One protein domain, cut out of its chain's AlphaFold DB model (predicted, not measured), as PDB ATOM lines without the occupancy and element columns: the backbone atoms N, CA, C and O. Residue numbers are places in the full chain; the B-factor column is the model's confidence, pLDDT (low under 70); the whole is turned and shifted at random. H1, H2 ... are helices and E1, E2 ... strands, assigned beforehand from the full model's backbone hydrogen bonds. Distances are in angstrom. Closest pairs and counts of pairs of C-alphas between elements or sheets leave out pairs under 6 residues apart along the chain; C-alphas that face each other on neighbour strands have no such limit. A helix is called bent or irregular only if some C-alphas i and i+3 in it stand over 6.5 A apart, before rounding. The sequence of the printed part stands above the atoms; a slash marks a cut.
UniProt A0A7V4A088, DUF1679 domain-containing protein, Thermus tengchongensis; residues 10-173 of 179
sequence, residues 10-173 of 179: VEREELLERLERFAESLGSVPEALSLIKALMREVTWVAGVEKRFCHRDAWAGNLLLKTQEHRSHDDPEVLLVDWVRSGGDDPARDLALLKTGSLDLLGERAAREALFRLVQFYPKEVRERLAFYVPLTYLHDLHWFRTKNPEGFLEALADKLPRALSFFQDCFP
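What this domain is: This is residues 10 to 173 of the 179 residues of the protein "DUF1679 domain-containing protein" of Thermus tengchongensis (UniProt A0A7V4A088). A long helix, H6, runs through the middle of a cluster of helices: the helical hairpin H1 and H2 packs on one side of it, H7 folds back along it, and H3 packs on another side with H5 beyond. A thin arm, the strand hairpin E2 and E3, leads away from this body to a tip, residues 69 to 74, which sticks out; a second small pair of strands, E1 and E4, lies by the first residues of H3. The printed part has 164 residues, with seven named helices and four named strands in the order H1 H2 E1 E2 E3 E4 H3 H4 H5 H6 H7. The class is mostly helix, and both sheets, E1 - E4 and E2 - E3, are antiparallel. The whole is compact, with a radius of gyration of the C-alphas of 16.4 A, and spans 54 by 38 by 33 A, the arm making the length.

How they stand to each other: H1, residues 12 to 26, and H2, residues 30 to 46, form a helical hairpin and touch at a shallow tilt of 4 degrees, opposite ways; their closest C-alphas, of Ala 23 and Leu 33, are 5.9 A apart. H2 has a kink of 35 degrees near residue 40. E1, residues 52 to 54, and E4, residues 87 to 89, are antiparallel, with N 52 and O 89 within hydrogen-bond range at 2.8 A. E2, residues 63 to 65, and E3, residues 78 to 80, form an antiparallel hairpin, with N 64 and O 79 at 2.8 A. H3, residues 91 to 101, touches H5, residues 108 to 121, at a shallow tilt of 24 degrees, opposite ways; the closest C-alphas, of Lys 99 and Leu 115, are 6.5 A apart. H4, residues 103 to 106, touches residues 110 to 115 of H5, closest at the C-alphas of Leu 103 and Ala 111, 4.8 A. H6, residues 124 to 148, is the hub, touching four helices. It makes an up and down bundle with H1 and H2, each helix running against the one before it in the chain. H6 touches H1 closest at the C-alphas of Phe 22 and His 143, 5.9 A, and H2 at those of Leu 39 and Phe 132, 6.6 A. It touches H3 at a steep tilt of 47 degrees, the same way, with the C-alphas of Ala 96 and Val 134 closest at 4.7 A. H7, residues 150 to 171, forms a helical hairpin with H6 at a shallow tilt of 16 degrees; the closest C-alphas, of Pro 135 and Ala 164, are 4.4 A apart. Every O i to N i+4 pair is within hydrogen-bond range in H1 and H3, against 9 of 13 in H2, 8 of 10 in H5, 17 of 21 in H6 and 14 of 18 in H7; H4 is too short for such a pair.

Where its parts are: H1 begins at C-alpha 12, (-17.783, 1.334, 5.521), and is 20.9 A long. H2 measures 24.3 A and is irregular, with C-alphas 41 and 44 7.3 A apart. E1 to E4 have three residues each. H3 measures 15.3 A, H4 5.7 A and H5 21.0 A. H6 covers 35.6 A, from C-alpha 124 at (-33.103, 5.384, -8.228). H7, 29.9 A long, is irregular, with C-alphas 151 and 154 7.4 A apart, and ends at C-alpha 171, (-35.031, -6.673, -3.424).

The domain as a whole: The two C-alphas farthest apart are those of Ser 28 and Ser 72, at 54.8 A. The printed part has no cut. The link from E2 to E3, residues 66 to 77, is long. The mean pLDDT of the printed part is 93.5; residues 68 to 75 and residue 173 are under 70.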
ATOM      1  N   VAL A  10     -21.117   7.976   4.100       95.62
ATOM      2  CA  VAL A  10     -21.428   6.743   4.829       95.62
ATOM      3  C   VAL A  10     -20.156   5.906   4.906       95.62
ATOM      4  O   VAL A  10     -19.667   5.427   3.882       95.62
ATOM      5  N   GLU A  11     -19.629   5.734   6.113       96.50
ATOM      6  CA  GLU A  11     -18.374   5.024   6.340       96.50
ATOM      7  C   GLU A  11     -18.600   3.511   6.333       96.50
ATOM      8  O   GLU A  11     -19.541   2.985   6.941       96.50
ATOM      9  N   ARG A  12     -17.719   2.794   5.637       97.25
ATOM     10  CA  ARG A  12     -17.783   1.334   5.521       97.25
ATOM     11  C   ARG A  12     -17.575   0.669   6.878       97.25
ATOM     12  O   ARG A  12     -18.288  -0.272   7.221       97.25
ATOM     13  N   GLU A  13     -16.614   1.171   7.636       97.50
ATOM     14  CA  GLU A  13     -16.206   0.655   8.936       97.50
ATOM     15  C   GLU A  13     -17.358   0.777   9.948       97.50
ATOM     16  O   GLU A  13     -17.699  -0.210  10.595       97.50
ATOM     17  N   GLU A  14     -18.075   1.909   9.975       96.25
ATOM     18  CA  GLU A  14     -19.249   2.100  10.847       96.25
ATOM     19  C   GLU A  14     -20.369   1.075  10.578       96.25
ATOM     20  O   GLU A  14     -21.053   0.617  11.502       96.25
ATOM     21  N   LEU A  15     -20.592   0.720   9.307       97.88
ATOM     22  CA  LEU A  15     -21.592  -0.279   8.922       97.88
ATOM     23  C   LEU A  15     -21.156  -1.701   9.295       97.88
ATOM     24  O   LEU A  15     -21.988  -2.477   9.773       97.88
ATOM     25  N   LEU A  16     -19.877  -2.034   9.104       98.38
ATOM     26  CA  LEU A  16     -19.320  -3.335   9.481       98.38
ATOM     27  C   LEU A  16     -19.365  -3.539  10.995       98.38
ATOM     28  O   LEU A  16     -19.953  -4.520  11.441       98.38
ATOM     29  N   GLU A  17     -18.881  -2.579  11.784       98.25
ATOM     30  CA  GLU A  17     -18.927  -2.633  13.252       98.25
ATOM     31  C   GLU A  17     -20.364  -2.763  13.781       98.25
ATOM     32  O   GLU A  17     -20.642  -3.396  14.805       98.25
ATOM     33  N   ARG A  18     -21.333  -2.140  13.101       98.12
ATOM     34  CA  ARG A  18     -22.751  -2.311  13.437       98.12
ATOM     35  C   ARG A  18     -23.219  -3.745  13.181       98.12
ATOM     36  O   ARG A  18     -23.867  -4.322  14.051       98.12
ATOM     37  N   LEU A  19     -22.906  -4.312  12.019       98.56
ATOM     38  CA  LEU A  19     -23.275  -5.687  11.668       98.56
ATOM     39  C   LEU A  19     -22.573  -6.720  12.564       98.56
ATOM     40  O   LEU A  19     -23.194  -7.713  12.939       98.56
ATOM     41  N   GLU A  20     -21.332  -6.468  12.969       98.50
ATOM     42  CA  GLU A  20     -20.587  -7.303  13.919       98.50
ATOM     43  C   GLU A  20     -21.269  -7.338  15.291       98.50
ATOM     44  O   GLU A  20     -21.555  -8.421  15.801       98.50
ATOM     45  N   ARG A  21     -21.683  -6.186  15.833       98.38
ATOM     46  CA  ARG A  21     -22.489  -6.136  17.071       98.38
ATOM     47  C   ARG A  21     -23.818  -6.886  16.949       98.38
ATOM     48  O   ARG A  21     -24.290  -7.517  17.901       98.38
ATOM     49  N   PHE A  22     -24.448  -6.840  15.776       98.44
ATOM     50  CA  PHE A  22     -25.645  -7.647  15.530       98.44
ATOM     51  C   PHE A  22     -25.307  -9.138  15.552       98.44
ATOM     52  O   PHE A  22     -26.039  -9.899  16.181       98.44
ATOM     53  N   ALA A  23     -24.187  -9.558  14.957       98.25
ATOM     54  CA  ALA A  23     -23.744 -10.950  14.972       98.25
ATOM     55  C   ALA A  23     -23.433 -11.452  16.391       98.25
ATOM     56  O   ALA A  23     -23.789 -12.581  16.716       98.25
ATOM     57  N   GLU A  24     -22.841 -10.623  17.251       97.62
ATOM     58  CA  GLU A  24     -22.575 -10.971  18.654       97.62
ATOM     59  C   GLU A  24     -23.867 -11.248  19.434       97.62
ATOM     60  O   GLU A  24     -23.984 -12.238  20.154       97.62
ATOM     61  N   SER A  25     -24.869 -10.384  19.270       97.00
ATOM     62  CA  SER A  25     -26.123 -10.469  20.034       97.00
ATOM     63  C   SER A  25     -27.149 -11.457  19.464       97.00
ATOM     64  O   SER A  25     -27.880 -12.097  20.226       97.00
ATOM     65  N   LEU A  26     -27.213 -11.587  18.137       97.88
ATOM     66  CA  LEU A  26     -28.188 -12.407  17.407       97.88
ATOM     67  C   LEU A  26     -27.581 -13.708  16.867       97.88
ATOM     68  O   LEU A  26     -28.286 -14.488  16.232       97.88
ATOM     69  N   GLY A  27     -26.296 -13.975  17.123       95.25
ATOM     70  CA  GLY A  27     -25.555 -15.108  16.556       95.25
ATOM     71  C   GLY A  27     -26.105 -16.490  16.915       95.25
ATOM     72  O   GLY A  27     -25.828 -17.455  16.207       95.25
ATOM     73  N   SER A  28     -26.925 -16.592  17.965       96.50
ATOM     74  CA  SER A  28     -27.637 -17.826  18.317       96.50
ATOM     75  C   SER A  28     -28.832 -18.136  17.405       96.50
ATOM     76  O   SER A  28     -29.390 -19.222  17.516       96.50
ATOM     77  N   VAL A  29     -29.254 -17.199  16.547       98.06
ATOM     78  CA  VAL A  29     -30.347 -17.376  15.579       98.06
ATOM     79  C   VAL A  29     -29.739 -17.562  14.179       98.06
ATOM     80  O   VAL A  29     -29.259 -16.584  13.593       98.06
ATOM     81  N   PRO A  30     -29.729 -18.790  13.621       98.12
ATOM     82  CA  PRO A  30     -29.032 -19.095  12.368       98.12
ATOM     83  C   PRO A  30     -29.456 -18.228  11.175       98.12
ATOM     84  O   PRO A  30     -28.617 -17.808  10.374       98.12
ATOM     85  N   GLU A  31     -30.746 -17.928  11.059       98.25
ATOM     86  CA  GLU A  31     -31.314 -17.143   9.967       98.25
ATOM     87  C   GLU A  31     -30.912 -15.666  10.071       98.25
ATOM     88  O   GLU A  31     -30.528 -15.060   9.068       98.25
ATOM     89  N   ALA A  32     -30.904 -15.100  11.284       98.44
ATOM     90  CA  ALA A  32     -30.422 -13.740  11.518       98.44
ATOM     91  C   ALA A  32     -28.924 -13.632  11.209       98.44
ATOM     92  O   ALA A  32     -28.504 -12.722  10.498       98.44
ATOM     93  N   LEU A  33     -28.121 -14.602  11.663       98.50
ATOM     94  CA  LEU A  33     -26.689 -14.652  11.368       98.50
ATOM     95  C   LEU A  33     -26.415 -14.765   9.859       98.50
ATOM     96  O   LEU A  33     -25.483 -14.141   9.347       98.50
ATOM     97  N   SER A  34     -27.223 -15.541   9.139       98.25
ATOM     98  CA  SER A  34     -27.112 -15.681   7.684       98.25
ATOM     99  C   SER A  34     -27.424 -14.368   6.965       98.25
ATOM    100  O   SER A  34     -26.663 -13.962   6.085       98.25
ATOM    101  N   LEU A  35     -28.482 -13.664   7.382       98.44
ATOM    102  CA  LEU A  35     -28.835 -12.346   6.852       98.44
ATOM    103  C   LEU A  35     -27.753 -11.298   7.148       98.44
ATOM    104  O   LEU A  35     -27.368 -10.553   6.252       98.44
ATOM    105  N   ILE A  36     -27.209 -11.275   8.369       98.62
ATOM    106  CA  ILE A  36     -26.109 -10.376   8.749       98.62
ATOM    107  C   ILE A  36     -24.902 -10.601   7.835       98.62
ATOM    108  O   ILE A  36     -24.393  -9.653   7.244       98.62
ATOM    109  N   LYS A  37     -24.480 -11.858   7.648       98.31
ATOM    110  CA  LYS A  37     -23.366 -12.201   6.749       98.31
ATOM    111  C   LYS A  37     -23.639 -11.806   5.299       98.31
ATOM    112  O   LYS A  37     -22.706 -11.416   4.601       98.31
ATOM    113  N   ALA A  38     -24.884 -11.919   4.838       97.50
ATOM    114  CA  ALA A  38     -25.272 -11.474   3.505       97.50
ATOM    115  C   ALA A  38     -25.142  -9.948   3.375       97.50
ATOM    116  O   ALA A  38     -24.481  -9.479   2.456       97.50
ATOM    117  N   LEU A  39     -25.656  -9.181   4.342       97.88
ATOM    118  CA  LEU A  39     -25.509  -7.722   4.366       97.88
ATOM    119  C   LEU A  39     -24.041  -7.286   4.451       97.88
ATOM    120  O   LEU A  39     -23.650  -6.367   3.742       97.88
ATOM    121  N   MET A  40     -23.200  -7.965   5.240       98.12
ATOM    122  CA  MET A  40     -21.764  -7.647   5.328       98.12
ATOM    123  C   MET A  40     -21.065  -7.684   3.959       98.12
ATOM    124  O   MET A  40     -20.170  -6.880   3.711       98.12
ATOM    125  N   ARG A  41     -21.488  -8.575   3.050       96.38
ATOM    126  CA  ARG A  41     -20.946  -8.658   1.679       96.38
ATOM    127  C   ARG A  41     -21.360  -7.473   0.805       96.38
ATOM    128  O   ARG A  41     -20.619  -7.107  -0.101       96.38
ATOM    129  N   GLU A  42     -22.493  -6.851   1.114       95.44
ATOM    130  CA  GLU A  42     -23.061  -5.730   0.364       95.44
ATOM    131  C   GLU A  42     -22.663  -4.355   0.930       95.44
ATOM    132  O   GLU A  42     -23.013  -3.331   0.350       95.44
ATOM    133  N   VAL A  43     -21.900  -4.281   2.031       96.38
ATOM    134  CA  VAL A  43     -21.529  -2.991   2.655       96.38
ATOM    135  C   VAL A  43     -20.814  -2.058   1.677       96.38
ATOM    136  O   VAL A  43     -21.098  -0.864   1.647       96.38
ATOM    137  N   THR A  44     -19.917  -2.584   0.841       93.31
ATOM    138  CA  THR A  44     -19.175  -1.773  -0.142       93.31
ATOM    139  C   THR A  44     -20.098  -1.064  -1.135       93.31
ATOM    140  O   THR A  44     -19.725  -0.032  -1.679       93.31
ATOM    141  N   TRP A  45     -21.301  -1.589  -1.373       91.75
ATOM    142  CA  TRP A  45     -22.268  -0.981  -2.284       91.75
ATOM    143  C   TRP A  45     -23.010   0.219  -1.673       91.75
ATOM    144  O   TRP A  45     -23.404   1.127  -2.403       91.75
ATOM    145  N   VAL A  46     -23.181   0.252  -0.348       93.88
ATOM    146  CA  VAL A  46     -23.835   1.370   0.360       93.88
ATOM    147  C   VAL A  46     -22.849   2.368   0.973       93.88
ATOM    148  O   VAL A  46     -23.230   3.496   1.282       93.88
ATOM    149  N   ALA A  47     -21.589   1.976   1.160       95.31
ATOM    150  CA  ALA A  47     -20.540   2.856   1.656       95.31
ATOM    151  C   ALA A  47     -20.124   3.906   0.610       95.31
ATOM    152  O   ALA A  47     -20.290   3.717  -0.594       95.31
ATOM    153  N   GLY A  48     -19.571   5.029   1.072       93.50
ATOM    154  CA  GLY A  48     -19.130   6.128   0.207       93.50
ATOM    155  C   GLY A  48     -20.270   6.972  -0.372       93.50
ATOM    156  O   GLY A  48     -20.026   7.867  -1.178       93.50
ATOM    157  N   VAL A  49     -21.517   6.726   0.040       93.44
ATOM    158  CA  VAL A  49     -22.661   7.575  -0.309       93.44
ATOM    159  C   VAL A  49     -22.566   8.891   0.459       93.44
ATOM    160  O   VAL A  49     -22.380   8.896   1.675       93.44
ATOM    161  N   GLU A  50     -22.706  10.014  -0.248       94.19
ATOM    162  CA  GLU A  50     -22.765  11.341   0.368       94.19
ATOM    163  C   GLU A  50     -23.980  11.426   1.301       94.19
ATOM    164  O   GLU A  50     -25.130  11.255   0.873       94.19
ATOM    165  N   LYS A  51     -23.727  11.728   2.574       95.31
ATOM    166  CA  LYS A  51     -24.780  11.886   3.577       95.31
ATOM    167  C   LYS A  51     -25.652  13.103   3.254       95.31
ATOM    168  O   LYS A  51     -25.201  14.134   2.752       95.31
ATOM    169  N   ARG A  52     -26.934  12.997   3.581       95.44
ATOM    170  CA  ARG A  52     -27.930  14.070   3.468       95.44
ATOM    171  C   ARG A  52     -28.526  14.361   4.829       95.44
ATOM    172  O   ARG A  52     -28.445  13.526   5.726       95.44
ATOM    173  N   PHE A  53     -29.127  15.540   4.974       94.69
ATOM    174  CA  PHE A  53     -29.869  15.848   6.189       94.69
ATOM    175  C   PHE A  53     -31.084  14.919   6.282       94.69
ATOM    176  O   PHE A  53     -31.981  14.974   5.438       94.69
ATOM    177  N   CYS A  54     -31.048  14.056   7.288       95.38
ATOM    178  CA  CYS A  54     -32.014  13.011   7.578       95.38
ATOM    179  C   CYS A  54     -32.553  13.217   9.000       95.38
ATOM    180  O   CYS A  54     -31.836  13.698   9.879       95.38
ATOM    181  N   HIS A  55     -33.802  12.834   9.234       96.19
ATOM    182  CA  HIS A  55     -34.466  12.871  10.532       96.19
ATOM    183  C   HIS A  55     -33.866  11.870  11.524       96.19
ATOM    184  O   HIS A  55     -33.717  12.173  12.705       96.19
ATOM    185  N   ARG A  56     -33.509  10.674  11.038       95.44
ATOM    186  CA  ARG A  56     -32.914   9.554  11.788       95.44
ATOM    187  C   ARG A  56     -33.811   8.957  12.879       95.44
ATOM    188  O   ARG A  56     -33.326   8.173  13.690       95.44
ATOM    189  N   ASP A  57     -35.106   9.292  12.871       95.00
ATOM    190  CA  ASP A  57     -36.094   8.839  13.870       95.00
ATOM    191  C   ASP A  57     -37.547   8.926  13.352       95.00
ATOM    192  O   ASP A  57     -38.446   9.390  14.044       95.00
ATOM    193  N   ALA A  58     -37.792   8.542  12.094       92.88
ATOM    194  CA  ALA A  58     -39.099   8.680  11.425       92.88
ATOM    195  C   ALA A  58     -40.149   7.631  11.875       92.88
ATOM    196  O   ALA A  58     -40.789   6.970  11.055       92.88
ATOM    197  N   TRP A  59     -40.283   7.425  13.184       94.12
ATOM    198  CA  TRP A  59     -41.173   6.439  13.805       94.12
ATOM    199  C   TRP A  59     -42.560   7.031  14.068       94.12
ATOM    200  O   TRP A  59     -42.716   8.250  14.108       94.12
ATOM    201  N   ALA A  60     -43.567   6.180  14.292       93.19
ATOM    202  CA  ALA A  60     -44.963   6.615  14.381       93.19
ATOM    203  C   ALA A  60     -45.205   7.687  15.455       93.19
ATOM    204  O   ALA A  60     -46.020   8.581  15.249       93.19
ATOM    205  N   GLY A  61     -44.465   7.643  16.570       93.19
ATOM    206  CA  GLY A  61     -44.546   8.656  17.629       93.19
ATOM    207  C   GLY A  61     -44.141  10.070  17.191       93.19
ATOM    208  O   GLY A  61     -44.570  11.037  17.811       93.19
ATOM    209  N   ASN A  62     -43.384  10.188  16.098       96.00
ATOM    210  CA  ASN A  62     -42.899  11.446  15.528       96.00
ATOM    211  C   ASN A  62     -43.696  11.883  14.285       96.00
ATOM    212  O   ASN A  62     -43.332  12.858  13.627       96.00
ATOM    213  N   LEU A  63     -44.783  11.179  13.945       93.94
ATOM    214  CA  LEU A  63     -45.683  11.521  12.844       93.94
ATOM    215  C   LEU A  63     -47.018  12.019  13.399       93.94
ATOM    216  O   LEU A  63     -47.823  11.242  13.910       93.94
ATOM    217  N   LEU A  64     -47.276  13.317  13.271       91.81
ATOM    218  CA  LEU A  64     -48.534  13.922  13.699       91.81
ATOM    219  C   LEU A  64     -49.476  14.072  12.509       91.81
ATOM    220  O   LEU A  64     -49.132  14.687  11.500       91.81
ATOM    221  N   LEU A  65     -50.686  13.536  12.643       88.81
ATOM    222  CA  LEU A  65     -51.747  13.711  11.660       88.81
ATOM    223  C   LEU A  65     -52.560  14.948  12.014       88.81
ATOM    224  O   LEU A  65     -53.133  15.036  13.101       88.81
ATOM    225  N   LYS A  66     -52.650  15.893  11.080       82.94
ATOM    226  CA  LYS A  66     -53.545  17.037  11.227       82.94
ATOM    227  C   LYS A  66     -54.980  16.551  11.036       82.94
ATOM    228  O   LYS A  66     -55.429  16.323   9.914       82.94
ATOM    229  N   THR A  67     -55.711  16.357  12.130       71.94
ATOM    230  CA  THR A  67     -57.128  15.997  12.057       71.94
ATOM    231  C   THR A  67     -57.935  17.229  11.676       71.94
ATOM    232  O   THR A  67     -57.935  18.226  12.395       71.94
ATOM    233  N   GLN A  68     -58.625  17.171  10.541       68.25
ATOM    234  CA  GLN A  68     -59.499  18.255  10.122       68.25
ATOM    235  C   GLN A  68     -60.802  18.208  10.921       68.25
ATOM    236  O   GLN A  68     -61.647  17.344  10.692       68.25
ATOM    237  N   GLU A  69     -60.992  19.156  11.837       65.38
ATOM    238  CA  GLU A  69     -62.294  19.370  12.487       65.38
ATOM    239  C   GLU A  69     -63.360  19.853  11.482       65.38
ATOM    240  O   GLU A  69     -64.553  19.723  11.738       65.38
ATOM    241  N   HIS A  70     -62.947  20.355  10.311       57.34
ATOM    242  CA  HIS A  70     -63.827  20.784   9.226       57.34
ATOM    243  C   HIS A  70     -63.359  20.179   7.900       57.34
ATOM    244  O   HIS A  70     -62.278  20.496   7.415       57.34
ATOM    245  N   ARG A  71     -64.185  19.296   7.322       54.09
ATOM    246  CA  ARG A  71     -63.952  18.619   6.034       54.09
ATOM    247  C   ARG A  71     -64.105  19.596   4.863       54.09
ATOM    248  O   ARG A  71     -65.088  19.532   4.130       54.09
ATOM    249  N   SER A  72     -63.163  20.506   4.681       57.75
ATOM    250  CA  SER A  72     -63.049  21.272   3.441       57.75
ATOM    251  C   SER A  72     -61.795  20.826   2.698       57.75
ATOM    252  O   SER A  72     -60.718  21.345   2.938       57.75
ATOM    253  N   HIS A  73     -61.987  19.837   1.822       56.19
ATOM    254  CA  HIS A  73     -61.223  19.504   0.610       56.19
ATOM    255  C   HIS A  73     -59.690  19.342   0.604       56.19
ATOM    256  O   HIS A  73     -59.193  18.917  -0.437       56.19
ATOM    257  N   ASP A  74     -58.957  19.568   1.690       62.53
ATOM    258  CA  ASP A  74     -57.503  19.365   1.682       62.53
ATOM    259  C   ASP A  74     -57.116  17.928   2.069       62.53
ATOM    260  O   ASP A  74     -57.687  17.338   2.993       62.53
ATOM    261  N   ASP A  75     -56.137  17.373   1.350       67.75
ATOM    262  CA  ASP A  75     -55.516  16.079   1.643       67.75
ATOM    263  C   ASP A  75     -54.994  16.027   3.097       67.75
ATOM    264  O   ASP A  75     -54.592  17.052   3.657       67.75
ATOM    265  N   PRO A  76     -54.973  14.846   3.746       74.75
ATOM    266  CA  PRO A  76     -54.446  14.714   5.101       74.75
ATOM    267  C   PRO A  76     -52.973  15.154   5.170       74.75
ATOM    268  O   PRO A  76     -52.100  14.552   4.547       74.75
ATOM    269  N   GLU A  77     -52.693  16.188   5.967       84.81
ATOM    270  CA  GLU A  77     -51.332  16.656   6.240       84.81
ATOM    271  C   GLU A  77     -50.682  15.813   7.349       84.81
ATOM    272  O   GLU A  77     -51.249  15.625   8.432       84.81
ATOM    273  N   VAL A  78     -49.460  15.342   7.086       89.00
ATOM    274  CA  VAL A  78     -48.606  14.640   8.053       89.00
ATOM    275  C   VAL A  78     -47.444  15.558   8.420       89.00
ATOM    276  O   VAL A  78     -46.688  15.981   7.546       89.00
ATOM    277  N   LEU A  79     -47.273  15.845   9.709       91.94
ATOM    278  CA  LEU A  79     -46.133  16.593  10.231       91.94
ATOM    279  C   LEU A  79     -45.112  15.624  10.831       91.94
ATOM    280  O   LEU A  79     -45.452  14.828  11.703       91.94
ATOM    281  N   LEU A  80     -43.860  15.724  10.388       93.69
ATOM    282  CA  LEU A  80     -42.723  15.025  10.984       93.69
ATOM    283  C   LEU A  80     -42.063  15.933  12.034       93.69
ATOM    284  O   LEU A  80     -41.625  17.045  11.716       93.69
ATOM    285  N   VAL A  81     -42.033  15.475  13.283       95.69
ATOM    286  CA  VAL A  81     -41.587  16.245  14.456       95.69
ATOM    287  C   VAL A  81     -40.445  15.549  15.200       95.69
ATOM    288  O   VAL A  81     -40.125  14.411  14.909       95.69
ATOM    289  N   ASP A  82     -39.872  16.234  16.193       95.12
ATOM    290  CA  ASP A  82     -38.722  15.770  16.989       95.12
ATOM    291  C   ASP A  82     -37.428  15.546  16.182       95.12
ATOM    292  O   ASP A  82     -36.896  14.449  16.015       95.12
ATOM    293  N   TRP A  83     -36.853  16.659  15.728       95.44
ATOM    294  CA  TRP A  83     -35.622  16.683  14.939       95.44
ATOM    295  C   TRP A  83     -34.340  16.561  15.783       95.44
ATOM    296  O   TRP A  83     -33.247  16.791  15.261       95.44
ATOM    297  N   VAL A  84     -34.422  16.206  17.074       94.56
ATOM    298  CA  VAL A  84     -33.262  16.181  17.995       94.56
ATOM    299  C   VAL A  84     -32.169  15.212  17.529       94.56
ATOM    300  O   VAL A  84     -30.983  15.459  17.746       94.56
ATOM    301  N   ARG A  85     -32.547  14.121  16.855       93.19
ATOM    302  CA  ARG A  85     -31.609  13.117  16.316       93.19
ATOM    303  C   ARG A  85     -31.155  13.389  14.884       93.19
ATOM    304  O   ARG A  85     -30.328  12.629  14.368       93.19
ATOM    305  N   SER A  86     -31.671  14.442  14.255       93.88
ATOM    306  CA  SER A  86     -31.400  14.737  12.852       93.88
ATOM    307  C   SER A  86     -29.914  14.980  12.582       93.88
ATOM    308  O   SER A  86     -29.137  15.351  13.462       93.88
ATOM    309  N   GLY A  87     -29.483  14.698  11.355       93.31
ATOM    310  CA  GLY A  87     -28.080  14.815  10.974       93.31
ATOM    311  C   GLY A  87     -27.771  14.152   9.640       93.31
ATOM    312  O   GLY A  87     -28.675  13.817   8.878       93.31
ATOM    313  N   GLY A  88     -26.481  13.970   9.357       94.12
ATOM    314  CA  GLY A  88     -26.012  13.324   8.132       94.12
ATOM    315  C   GLY A  88     -26.199  11.819   8.141       94.12
ATOM    316  O   GLY A  88     -25.613  11.126   8.971       94.12
ATOM    317  N   ASP A  89     -26.977  11.314   7.187       95.12
ATOM    318  CA  ASP A  89     -27.167   9.881   6.963       95.12
ATOM    319  C   ASP A  89     -27.512   9.588   5.493       95.12
ATOM    320  O   ASP A  89     -27.674  10.507   4.685       95.12
ATOM    321  N   ASP A  90     -27.632   8.310   5.137       96.12
ATOM    322  CA  ASP A  90     -28.230   7.927   3.854       96.12
ATOM    323  C   ASP A  90     -29.755   8.153   3.900       96.12
ATOM    324  O   ASP A  90     -30.416   7.591   4.778       96.12
ATOM    325  N   PRO A  91     -30.360   8.887   2.946       96.06
ATOM    326  CA  PRO A  91     -31.817   9.006   2.834       96.06
ATOM    327  C   PRO A  91     -32.567   7.666   2.825       96.06
ATOM    328  O   PRO A  91     -33.698   7.584   3.302       96.06
ATOM    329  N   ALA A  92     -31.950   6.604   2.295       97.12
ATOM    330  CA  ALA A  92     -32.535   5.265   2.298       97.12
ATOM    331  C   ALA A  92     -32.734   4.727   3.724       97.12
ATOM    332  O   ALA A  92     -33.664   3.960   3.972       97.12
ATOM    333  N   ARG A  93     -31.905   5.157   4.682       96.94
ATOM    334  CA  ARG A  93     -32.038   4.776   6.087       96.94
ATOM    335  C   ARG A  93     -33.246   5.430   6.749       96.94
ATOM    336  O   ARG A  93     -33.947   4.757   7.494       96.94
ATOM    337  N   ASP A  94     -33.526   6.695   6.453       96.31
ATOM    338  CA  ASP A  94     -34.735   7.371   6.942       96.31
ATOM    339  C   ASP A  94     -36.008   6.702   6.425       96.31
ATOM    340  O   ASP A  94     -36.944   6.463   7.183       96.31
ATOM    341  N   LEU A  95     -36.017   6.335   5.143       97.69
ATOM    342  CA  LEU A  95     -37.117   5.587   4.538       97.69
ATOM    343  C   LEU A  95     -37.264   4.186   5.146       97.69
ATOM    344  O   LEU A  95     -38.385   3.723   5.348       97.69
ATOM    345  N   ALA A  96     -36.153   3.523   5.479       98.19
ATOM    346  CA  ALA A  96     -36.184   2.252   6.192       98.19
ATOM    347  C   ALA A  96     -36.749   2.400   7.614       98.19
ATOM    348  O   ALA A  96     -37.589   1.595   8.004       98.19
ATOM    349  N   LEU A  97     -36.370   3.453   8.348       97.62
ATOM    350  CA  LEU A  97     -36.930   3.773   9.666       97.62
ATOM    351  C   LEU A  97     -38.425   4.103   9.585       97.62
ATOM    352  O   LEU A  97     -39.197   3.628  10.414       97.62
ATOM    353  N   LEU A  98     -38.847   4.858   8.567       97.62
ATOM    354  CA  LEU A  98     -40.260   5.129   8.300       97.62
ATOM    355  C   LEU A  98     -41.031   3.835   8.033       97.62
ATOM    356  O   LEU A  98     -42.121   3.637   8.568       97.62
ATOM    357  N   LYS A  99     -40.458   2.930   7.234       97.56
ATOM    358  CA  LYS A  99     -41.052   1.620   6.960       97.56
ATOM    359  C   LYS A  99     -41.238   0.832   8.255       97.56
ATOM    360  O   LYS A  99     -42.371   0.500   8.593       97.56
ATOM    361  N   THR A 100     -40.149   0.550   8.968       96.69
ATOM    362  CA  THR A 100     -40.159  -0.391  10.101       96.69
ATOM    363  C   THR A 100     -40.788   0.181  11.368       96.69
ATOM    364  O   THR A 100     -41.333  -0.570  12.171       96.69
ATOM    365  N   GLY A 101     -40.702   1.499  11.564       94.19
ATOM    366  CA  GLY A 101     -41.195   2.196  12.753       94.19
ATOM    367  C   GLY A 101     -42.583   2.821  12.601       94.19
ATOM    368  O   GLY A 101     -43.167   3.221  13.608       94.19
ATOM    369  N   SER A 102     -43.112   2.925  11.375       95.81
ATOM    370  CA  SER A 102     -44.404   3.581  11.117       95.81
ATOM    371  C   SER A 102     -45.293   2.807  10.151       95.81
ATOM    372  O   SER A 102     -46.415   2.451  10.505       95.81
ATOM    373  N   LEU A 103     -44.823   2.527   8.931       96.75
ATOM    374  CA  LEU A 103     -45.674   1.908   7.904       96.75
ATOM    375  C   LEU A 103     -46.057   0.467   8.248       96.75
ATOM    376  O   LEU A 103     -47.129   0.023   7.852       96.75
ATOM    377  N   ASP A 104     -45.234  -0.247   9.016       96.31
ATOM    378  CA  ASP A 104     -45.526  -1.621   9.441       96.31
ATOM    379  C   ASP A 104     -46.774  -1.760  10.312       96.31
ATOM    380  O   ASP A 104     -47.364  -2.843  10.348       96.31
ATOM    381  N   LEU A 105     -47.253  -0.663  10.904       94.25
ATOM    382  CA  LEU A 105     -48.547  -0.610  11.591       94.25
ATOM    383  C   LEU A 105     -49.732  -0.881  10.646       94.25
ATOM    384  O   LEU A 105     -50.807  -1.257  11.101       94.25
ATOM    385  N   LEU A 106     -49.541  -0.736   9.329       94.94
ATOM    386  CA  LEU A 106     -50.533  -1.076   8.303       94.94
ATOM    387  C   LEU A 106     -50.576  -2.586   7.988       94.94
ATOM    388  O   LEU A 106     -51.441  -3.033   7.233       94.94
ATOM    389  N   GLY A 107     -49.634  -3.373   8.520       95.00
ATOM    390  CA  GLY A 107     -49.376  -4.756   8.114       95.00
ATOM    391  C   GLY A 107     -48.462  -4.856   6.884       95.00
ATOM    392  O   GLY A 107     -48.399  -3.945   6.062       95.00
ATOM    393  N   GLU A 108     -47.748  -5.980   6.731       93.56
ATOM    394  CA  GLU A 108     -46.594  -6.093   5.811       93.56
ATOM    395  C   GLU A 108     -46.907  -5.702   4.361       93.56
ATOM    396  O   GLU A 108     -46.162  -4.941   3.743       93.56
ATOM    397  N   ARG A 109     -48.016  -6.210   3.806       94.44
ATOM    398  CA  ARG A 109     -48.370  -5.966   2.401       94.44
ATOM    399  C   ARG A 109     -48.643  -4.484   2.144       94.44
ATOM    400  O   ARG A 109     -48.067  -3.905   1.228       94.44
ATOM    401  N   ALA A 110     -49.487  -3.871   2.974       97.31
ATOM    402  CA  ALA A 110     -49.832  -2.459   2.847       97.31
ATOM    403  C   ALA A 110     -48.623  -1.554   3.137       97.31
ATOM    404  O   ALA A 110     -48.423  -0.566   2.435       97.31
ATOM    405  N   ALA A 111     -47.777  -1.927   4.102       96.88
ATOM    406  CA  ALA A 111     -46.542  -1.216   4.417       96.88
ATOM    407  C   ALA A 111     -45.590  -1.163   3.212       96.88
ATOM    408  O   ALA A 111     -45.063  -0.101   2.880       96.88
ATOM    409  N   ARG A 112     -45.404  -2.293   2.514       95.62
ATOM    410  CA  ARG A 112     -44.589  -2.356   1.290       95.62
ATOM    411  C   ARG A 112     -45.192  -1.562   0.145       95.62
ATOM    412  O   ARG A 112     -44.471  -0.814  -0.505       95.62
ATOM    413  N   GLU A 113     -46.495  -1.693  -0.096       96.31
ATOM    414  CA  GLU A 113     -47.190  -0.913  -1.126       96.31
ATOM    415  C   GLU A 113     -47.046   0.595  -0.874       96.31
ATOM    416  O   GLU A 113     -46.742   1.353  -1.798       96.31
ATOM    417  N   ALA A 114     -47.203   1.032   0.380       96.56
ATOM    418  CA  ALA A 114     -47.018   2.422   0.780       96.56
ATOM    419  C   ALA A 114     -45.567   2.883   0.583       96.56
ATOM    420  O   ALA A 114     -45.342   3.911  -0.059       96.56
ATOM    421  N   LEU A 115     -44.583   2.103   1.051       97.06
ATOM    422  CA  LEU A 115     -43.168   2.404   0.837       97.06
ATOM    423  C   LEU A 115     -42.862   2.524  -0.663       97.06
ATOM    424  O   LEU A 115     -42.291   3.520  -1.092       97.06
ATOM    425  N   PHE A 116     -43.286   1.561  -1.485       94.31
ATOM    426  CA  PHE A 116     -42.991   1.569  -2.919       94.31
ATOM    427  C   PHE A 116     -43.638   2.728  -3.678       94.31
ATOM    428  O   PHE A 116     -43.073   3.168  -4.679       94.31
ATOM    429  N   ARG A 117     -44.770   3.259  -3.204       95.62
ATOM    430  CA  ARG A 117     -45.345   4.510  -3.724       95.62
ATOM    431  C   ARG A 117     -44.521   5.724  -3.300       95.62
ATOM    432  O   ARG A 117     -44.170   6.536  -4.150       95.62
ATOM    433  N   LEU A 118     -44.168   5.826  -2.016       94.25
ATOM    434  CA  LEU A 118     -43.392   6.949  -1.473       94.25
ATOM    435  C   LEU A 118     -42.016   7.074  -2.131       94.25
ATOM    436  O   LEU A 118     -41.559   8.169  -2.453       94.25
ATOM    437  N   VAL A 119     -41.348   5.950  -2.365       94.94
ATOM    438  CA  VAL A 119     -39.971   5.965  -2.859       94.94
ATOM    439  C   VAL A 119     -39.884   6.386  -4.330       94.94
ATOM    440  O   VAL A 119     -38.798   6.732  -4.778       94.94
ATOM    441  N   GLN A 120     -40.999   6.440  -5.078       94.38
ATOM    442  CA  GLN A 120     -41.017   6.980  -6.450       94.38
ATOM    443  C   GLN A 120     -40.614   8.456  -6.513       94.38
ATOM    444  O   GLN A 120     -40.153   8.921  -7.551       94.38
ATOM    445  N   PHE A 121     -40.737   9.180  -5.399       94.12
ATOM    446  CA  PHE A 121     -40.304  10.570  -5.277       94.12
ATOM    447  C   PHE A 121     -38.803  10.716  -4.959       94.12
ATOM    448  O   PHE A 121     -38.322  11.831  -4.759       94.12
ATOM    449  N   TYR A 122     -38.050   9.610  -4.912       94.19
ATOM    450  CA  TYR A 122     -36.621   9.582  -4.603       94.19
ATOM    451  C   TYR A 122     -35.782   9.091  -5.798       94.19
ATOM    452  O   TYR A 122     -36.268   8.317  -6.629       94.19
ATOM    453  N   PRO A 123     -34.495   9.493  -5.883       94.00
ATOM    454  CA  PRO A 123     -33.568   8.976  -6.891       94.00
ATOM    455  C   PRO A 123     -33.488   7.445  -6.891       94.00
ATOM    456  O   PRO A 123     -33.668   6.802  -5.853       94.00
ATOM    457  N   LYS A 124     -33.198   6.848  -8.056       93.00
ATOM    458  CA  LYS A 124     -33.103   5.384  -8.228       93.00
ATOM    459  C   LYS A 124     -32.149   4.753  -7.217       93.00
ATOM    460  O   LYS A 124     -32.503   3.773  -6.581       93.00
ATOM    461  N   GLU A 125     -31.008   5.376  -6.990       92.88
ATOM    462  CA  GLU A 125     -29.945   4.861  -6.137       92.88
ATOM    463  C   GLU A 125     -30.389   4.800  -4.666       92.88
ATOM    464  O   GLU A 125     -30.027   3.875  -3.944       92.88
ATOM    465  N   VAL A 126     -31.215   5.755  -4.212       94.88
ATOM    466  CA  VAL A 126     -31.820   5.716  -2.866       94.88
ATOM    467  C   VAL A 126     -32.797   4.546  -2.760       94.88
ATOM    468  O   VAL A 126     -32.794   3.834  -1.757       94.88
ATOM    469  N   ARG A 127     -33.615   4.332  -3.800       94.75
ATOM    470  CA  ARG A 127     -34.586   3.228  -3.847       94.75
ATOM    471  C   ARG A 127     -33.896   1.877  -3.770       94.75
ATOM    472  O   ARG A 127     -34.323   1.028  -2.997       94.75
ATOM    473  N   GLU A 128     -32.832   1.688  -4.544       93.94
ATOM    474  CA  GLU A 128     -32.097   0.427  -4.565       93.94
ATOM    475  C   GLU A 128     -31.532   0.116  -3.175       93.94
ATOM    476  O   GLU A 128     -31.781  -0.968  -2.654       93.94
ATOM    477  N   ARG A 129     -30.893   1.090  -2.507       96.69
ATOM    478  CA  ARG A 129     -30.290   0.910  -1.170       96.69
ATOM    479  C   ARG A 129     -31.268   0.532  -0.056       96.69
ATOM    480  O   ARG A 129     -30.825   0.036   0.982       96.69
ATOM    481  N   LEU A 130     -32.582   0.645  -0.265       97.19
ATOM    482  CA  LEU A 130     -33.581   0.080   0.654       97.19
ATOM    483  C   LEU A 130     -33.417  -1.428   0.835       97.19
ATOM    484  O   LEU A 130     -33.675  -1.926   1.930       97.19
ATOM    485  N   ALA A 131     -32.937  -2.132  -0.196       96.12
ATOM    486  CA  ALA A 131     -32.641  -3.557  -0.122       96.12
ATOM    487  C   ALA A 131     -31.679  -3.871   1.038       96.12
ATOM    488  O   ALA A 131     -31.851  -4.879   1.716       96.12
ATOM    489  N   PHE A 132     -30.719  -2.978   1.322       97.75
ATOM    490  CA  PHE A 132     -29.800  -3.087   2.457       97.75
ATOM    491  C   PHE A 132     -30.381  -2.495   3.745       97.75
ATOM    492  O   PHE A 132     -30.361  -3.143   4.794       97.75
ATOM    493  N   TYR A 133     -30.906  -1.267   3.691       98.31
ATOM    494  CA  TYR A 133     -31.276  -0.533   4.904       98.31
ATOM    495  C   TYR A 133     -32.550  -1.040   5.588       98.31
ATOM    496  O   TYR A 133     -32.639  -0.931   6.813       98.31
ATOM    497  N   VAL A 134     -33.517  -1.618   4.865       98.31
ATOM    498  CA  VAL A 134     -34.725  -2.183   5.496       98.31
ATOM    499  C   VAL A 134     -34.379  -3.422   6.337       98.31
ATOM    500  O   VAL A 134     -34.666  -3.408   7.536       98.31
ATOM    501  N   PRO A 135     -33.686  -4.451   5.807       98.44
ATOM    502  CA  PRO A 135     -33.233  -5.580   6.620       98.44
ATOM    503  C   PRO A 135     -32.280  -5.168   7.747       98.44
ATOM    504  O   PRO A 135     -32.409  -5.668   8.864       98.44
ATOM    505  N   LEU A 136     -31.367  -4.218   7.494       98.62
ATOM    506  CA  LEU A 136     -30.478  -3.683   8.530       98.62
ATOM    507  C   LEU A 136     -31.269  -3.071   9.696       98.62
ATOM    508  O   LEU A 136     -30.917  -3.291  10.854       98.62
ATOM    509  N   THR A 137     -32.328  -2.312   9.404       98.38
ATOM    510  CA  THR A 137     -33.155  -1.663  10.433       98.38
ATOM    511  C   THR A 137     -33.944  -2.690  11.249       98.38
ATOM    512  O   THR A 137     -33.995  -2.586  12.470       98.38
ATOM    513  N   TYR A 138     -34.463  -3.750  10.628       98.56
ATOM    514  CA  TYR A 138     -35.069  -4.848  11.389       98.56
ATOM    515  C   TYR A 138     -34.076  -5.583  12.293       98.56
ATOM    516  O   TYR A 138     -34.405  -5.897  13.435       98.56
ATOM    517  N   LEU A 139     -32.856  -5.847  11.814       98.69
ATOM    518  CA  LEU A 139     -31.805  -6.444  12.644       98.69
ATOM    519  C   LEU A 139     -31.424  -5.533  13.812       98.69
ATOM    520  O   LEU A 139     -31.190  -6.024  14.915       98.69
ATOM    521  N   HIS A 140     -31.411  -4.219  13.591       98.25
ATOM    522  CA  HIS A 140     -31.217  -3.244  14.656       98.25
ATOM    523  C   HIS A 140     -32.315  -3.340  15.724       98.25
ATOM    524  O   HIS A 140     -31.996  -3.382  16.911       98.25
ATOM    525  N   ASP A 141     -33.590  -3.428  15.332       97.25
ATOM    526  CA  ASP A 141     -34.696  -3.612  16.279       97.25
ATOM    527  C   ASP A 141     -34.535  -4.909  17.080       97.25
ATOM    528  O   ASP A 141     -34.672  -4.910  18.301       97.25
ATOM    529  N   LEU A 142     -34.192  -6.016  16.415       98.44
ATOM    530  CA  LEU A 142     -33.962  -7.305  17.076       98.44
ATOM    531  C   LEU A 142     -32.791  -7.248  18.057       98.44
ATOM    532  O   LEU A 142     -32.899  -7.757  19.173       98.44
ATOM    533  N   HIS A 143     -31.690  -6.602  17.672       98.19
ATOM    534  CA  HIS A 143     -30.561  -6.333  18.559       98.19
ATOM    535  C   HIS A 143     -30.994  -5.501  19.775       98.19
ATOM    536  O   HIS A 143     -30.620  -5.813  20.909       98.19
ATOM    537  N   TRP A 144     -31.814  -4.468  19.564       97.38
ATOM    538  CA  TRP A 144     -32.356  -3.655  20.648       97.38
ATOM    539  C   TRP A 144     -33.225  -4.489  21.594       97.38
ATOM    540  O   TRP A 144     -32.977  -4.470  22.795       97.38
ATOM    541  N   PHE A 145     -34.165  -5.296  21.089       97.62
ATOM    542  CA  PHE A 145     -34.970  -6.181  21.940       97.62
ATOM    543  C   PHE A 145     -34.080  -7.151  22.718       97.62
ATOM    544  O   PHE A 145     -34.200  -7.261  23.933       97.62
ATOM    545  N   ARG A 146     -33.102  -7.777  22.059       96.94
ATOM    546  CA  ARG A 146     -32.171  -8.707  22.706       96.94
ATOM    547  C   ARG A 146     -31.402  -8.078  23.871       96.94
ATOM    548  O   ARG A 146     -31.113  -8.770  24.841       96.94
ATOM    549  N   THR A 147     -31.051  -6.797  23.766       96.44
ATOM    550  CA  THR A 147     -30.160  -6.113  24.719       96.44
ATOM    551  C   THR A 147     -30.878  -5.209  25.721       96.44
ATOM    552  O   THR A 147     -30.329  -4.946  26.791       96.44
ATOM    553  N   LYS A 148     -32.071  -4.706  25.391       97.00
ATOM    554  CA  LYS A 148     -32.811  -3.704  26.177       97.00
ATOM    555  C   LYS A 148     -34.196  -4.159  26.617       97.00
ATOM    556  O   LYS A 148     -34.670  -3.663  27.631       97.00
ATOM    557  N   ASN A 149     -34.827  -5.085  25.897       95.56
ATOM    558  CA  ASN A 149     -36.142  -5.620  26.251       95.56
ATOM    559  C   ASN A 149     -36.226  -7.130  25.947       95.56
ATOM    560  O   ASN A 149     -36.931  -7.545  25.021       95.56
ATOM    561  N   PRO A 150     -35.461  -7.960  26.681       95.00
ATOM    562  CA  PRO A 150     -35.302  -9.376  26.354       95.00
ATOM    563  C   PRO A 150     -36.610 -10.168  26.459       95.00
ATOM    564  O   PRO A 150     -36.763 -11.170  25.766       95.00
ATOM    565  N   GLU A 151     -37.561  -9.711  27.275       96.75
ATOM    566  CA  GLU A 151     -38.879 -10.335  27.446       96.75
ATOM    567  C   GLU A 151     -39.697 -10.302  26.144       96.75
ATOM    568  O   GLU A 151     -40.328 -11.294  25.786       96.75
ATOM    569  N   GLY A 152     -39.610  -9.205  25.383       96.88
ATOM    570  CA  GLY A 152     -40.267  -9.057  24.078       96.88
ATOM    571  C   GLY A 152     -39.487  -9.646  22.897       96.88
ATOM    572  O   GLY A 152     -39.948  -9.581  21.758       96.88
ATOM    573  N   PHE A 153     -38.293 -10.207  23.123       97.81
ATOM    574  CA  PHE A 153     -37.403 -10.607  22.032       97.81
ATOM    575  C   PHE A 153     -37.977 -11.725  21.161       97.81
ATOM    576  O   PHE A 153     -37.858 -11.647  19.944       97.81
ATOM    577  N   LEU A 154     -38.588 -12.758  21.747       97.75
ATOM    578  CA  LEU A 154     -39.100 -13.894  20.970       97.75
ATOM    579  C   LEU A 154     -40.270 -13.496  20.064       97.75
ATOM    580  O   LEU A 154     -40.326 -13.934  18.917       97.75
ATOM    581  N   GLU A 155     -41.163 -12.637  20.554       97.81
ATOM    582  CA  GLU A 155     -42.269 -12.090  19.765       97.81
ATOM    583  C   GLU A 155     -41.742 -11.202  18.631       97.81
ATOM    584  O   GLU A 155     -42.084 -11.407  17.465       97.81
ATOM    585  N   ALA A 156     -40.819 -10.286  18.946       97.19
ATOM    586  CA  ALA A 156     -40.176  -9.444  17.944       97.19
ATOM    587  C   ALA A 156     -39.412 -10.270  16.898       97.19
ATOM    588  O   ALA A 156     -39.443  -9.939  15.715       97.19
ATOM    589  N   LEU A 157     -38.741 -11.350  17.309       98.19
ATOM    590  CA  LEU A 157     -38.023 -12.261  16.419       98.19
ATOM    591  C   LEU A 157     -38.974 -12.960  15.448       98.19
ATOM    592  O   LEU A 157     -38.691 -12.987  14.250       98.19
ATOM    593  N   ALA A 158     -40.091 -13.485  15.955       97.75
ATOM    594  CA  ALA A 158     -41.097 -14.173  15.152       97.75
ATOM    595  C   ALA A 158     -41.765 -13.250  14.119       97.75
ATOM    596  O   ALA A 158     -42.090 -13.704  13.025       97.75
ATOM    597  N   ASP A 159     -41.930 -11.962  14.433       96.44
ATOM    598  CA  ASP A 159     -42.527 -10.987  13.515       96.44
ATOM    599  C   ASP A 159     -41.507 -10.350  12.550       96.44
ATOM    600  O   ASP A 159     -41.701 -10.343  11.333       96.44
ATOM    601  N   LYS A 160     -40.396  -9.814  13.066       97.94
ATOM    602  CA  LYS A 160     -39.486  -8.950  12.292       97.94
ATOM    603  C   LYS A 160     -38.513  -9.726  11.412       97.94
ATOM    604  O   LYS A 160     -38.206  -9.273  10.307       97.94
ATOM    605  N   LEU A 161     -38.016 -10.883  11.858       98.31
ATOM    606  CA  LEU A 161     -37.004 -11.625  11.097       98.31
ATOM    607  C   LEU A 161     -37.540 -12.155   9.753       98.31
ATOM    608  O   LEU A 161     -36.866 -11.935   8.742       98.31
ATOM    609  N   PRO A 162     -38.744 -12.761   9.671       97.69
ATOM    610  CA  PRO A 162     -39.308 -13.174   8.385       97.69
ATOM    611  C   PRO A 162     -39.486 -12.008   7.407       97.69
ATOM    612  O   PRO A 162     -39.212 -12.151   6.215       97.69
ATOM    613  N   ARG A 163     -39.882 -10.829   7.902       97.50
ATOM    614  CA  ARG A 163     -40.045  -9.624   7.077       97.50
ATOM    615  C   ARG A 163     -38.710  -9.111   6.550       97.50
ATOM    616  O   ARG A 163     -38.623  -8.758   5.376       97.50
ATOM    617  N   ALA A 164     -37.676  -9.103   7.392       97.75
ATOM    618  CA  ALA A 164     -36.322  -8.727   6.999       97.75
ATOM    619  C   ALA A 164     -35.775  -9.651   5.902       97.75
ATOM    620  O   ALA A 164     -35.257  -9.170   4.895       97.75
ATOM    621  N   LEU A 165     -35.943 -10.967   6.072       97.00
ATOM    622  CA  LEU A 165     -35.518 -11.978   5.103       97.00
ATOM    623  C   LEU A 165     -36.263 -11.845   3.778       97.00
ATOM    624  O   LEU A 165     -35.618 -11.781   2.736       97.00
ATOM    625  N   SER A 166     -37.595 -11.754   3.813       95.31
ATOM    626  CA  SER A 166     -38.393 -11.584   2.596       95.31
ATOM    627  C   SER A 166     -38.025 -10.290   1.873       95.31
ATOM    628  O   SER A 166     -37.820 -10.316   0.668       95.31
ATOM    629  N   PHE A 167     -37.874  -9.164   2.581       95.56
ATOM    630  CA  PHE A 167     -37.519  -7.899   1.931       95.56
ATOM    631  C   PHE A 167     -36.132  -7.974   1.287       95.56
ATOM    632  O   PHE A 167     -35.948  -7.533   0.156       95.56
ATOM    633  N   PHE A 168     -35.163  -8.571   1.989       94.88
ATOM    634  CA  PHE A 168     -33.831  -8.809   1.442       94.88
ATOM    635  C   PHE A 168     -33.907  -9.668   0.173       94.88
ATOM    636  O   PHE A 168     -33.389  -9.269  -0.862       94.88
ATOM    637  N   GLN A 169     -34.595 -10.810   0.217       92.50
ATOM    638  CA  GLN A 169     -34.714 -11.737  -0.916       92.50
ATOM    639  C   GLN A 169     -35.397 -11.105  -2.134       92.50
ATOM    640  O   GLN A 169     -34.909 -11.262  -3.253       92.50
ATOM    641  N   ASP A 170     -36.485 -10.369  -1.912       90.25
ATOM    642  CA  ASP A 170     -37.280  -9.766  -2.983       90.25
ATOM    643  C   ASP A 170     -36.551  -8.598  -3.663       90.25
ATOM    644  O   ASP A 170     -36.746  -8.350  -4.853       90.25
ATOM    645  N   CYS A 171     -35.710  -7.869  -2.921       85.38
ATOM    646  CA  CYS A 171     -35.031  -6.673  -3.424       85.38
ATOM    647  C   CYS A 171     -33.565  -6.894  -3.838       85.38
ATOM    648  O   CYS A 171     -33.019  -6.046  -4.542       85.38
ATOM    649  N   PHE A 172     -32.930  -8.007  -3.458       76.62
ATOM    650  CA  PHE A 172     -31.551  -8.346  -3.847       76.62
ATOM    651  C   PHE A 172     -31.390  -9.495  -4.861       76.62
ATOM    652  O   PHE A 172     -30.277 -10.019  -4.935       76.62
ATOM    653  N   PRO A 173     -32.405  -9.944  -5.629       56.50
ATOM    654  CA  PRO A 173     -32.396 -11.275  -6.229       56.50
ATOM    655  C   PRO A 173     -31.062 -11.614  -6.906       56.50
ATOM    656  O   PRO A 173     -30.544 -10.870  -7.745       56.50
TER     657      PRO A 173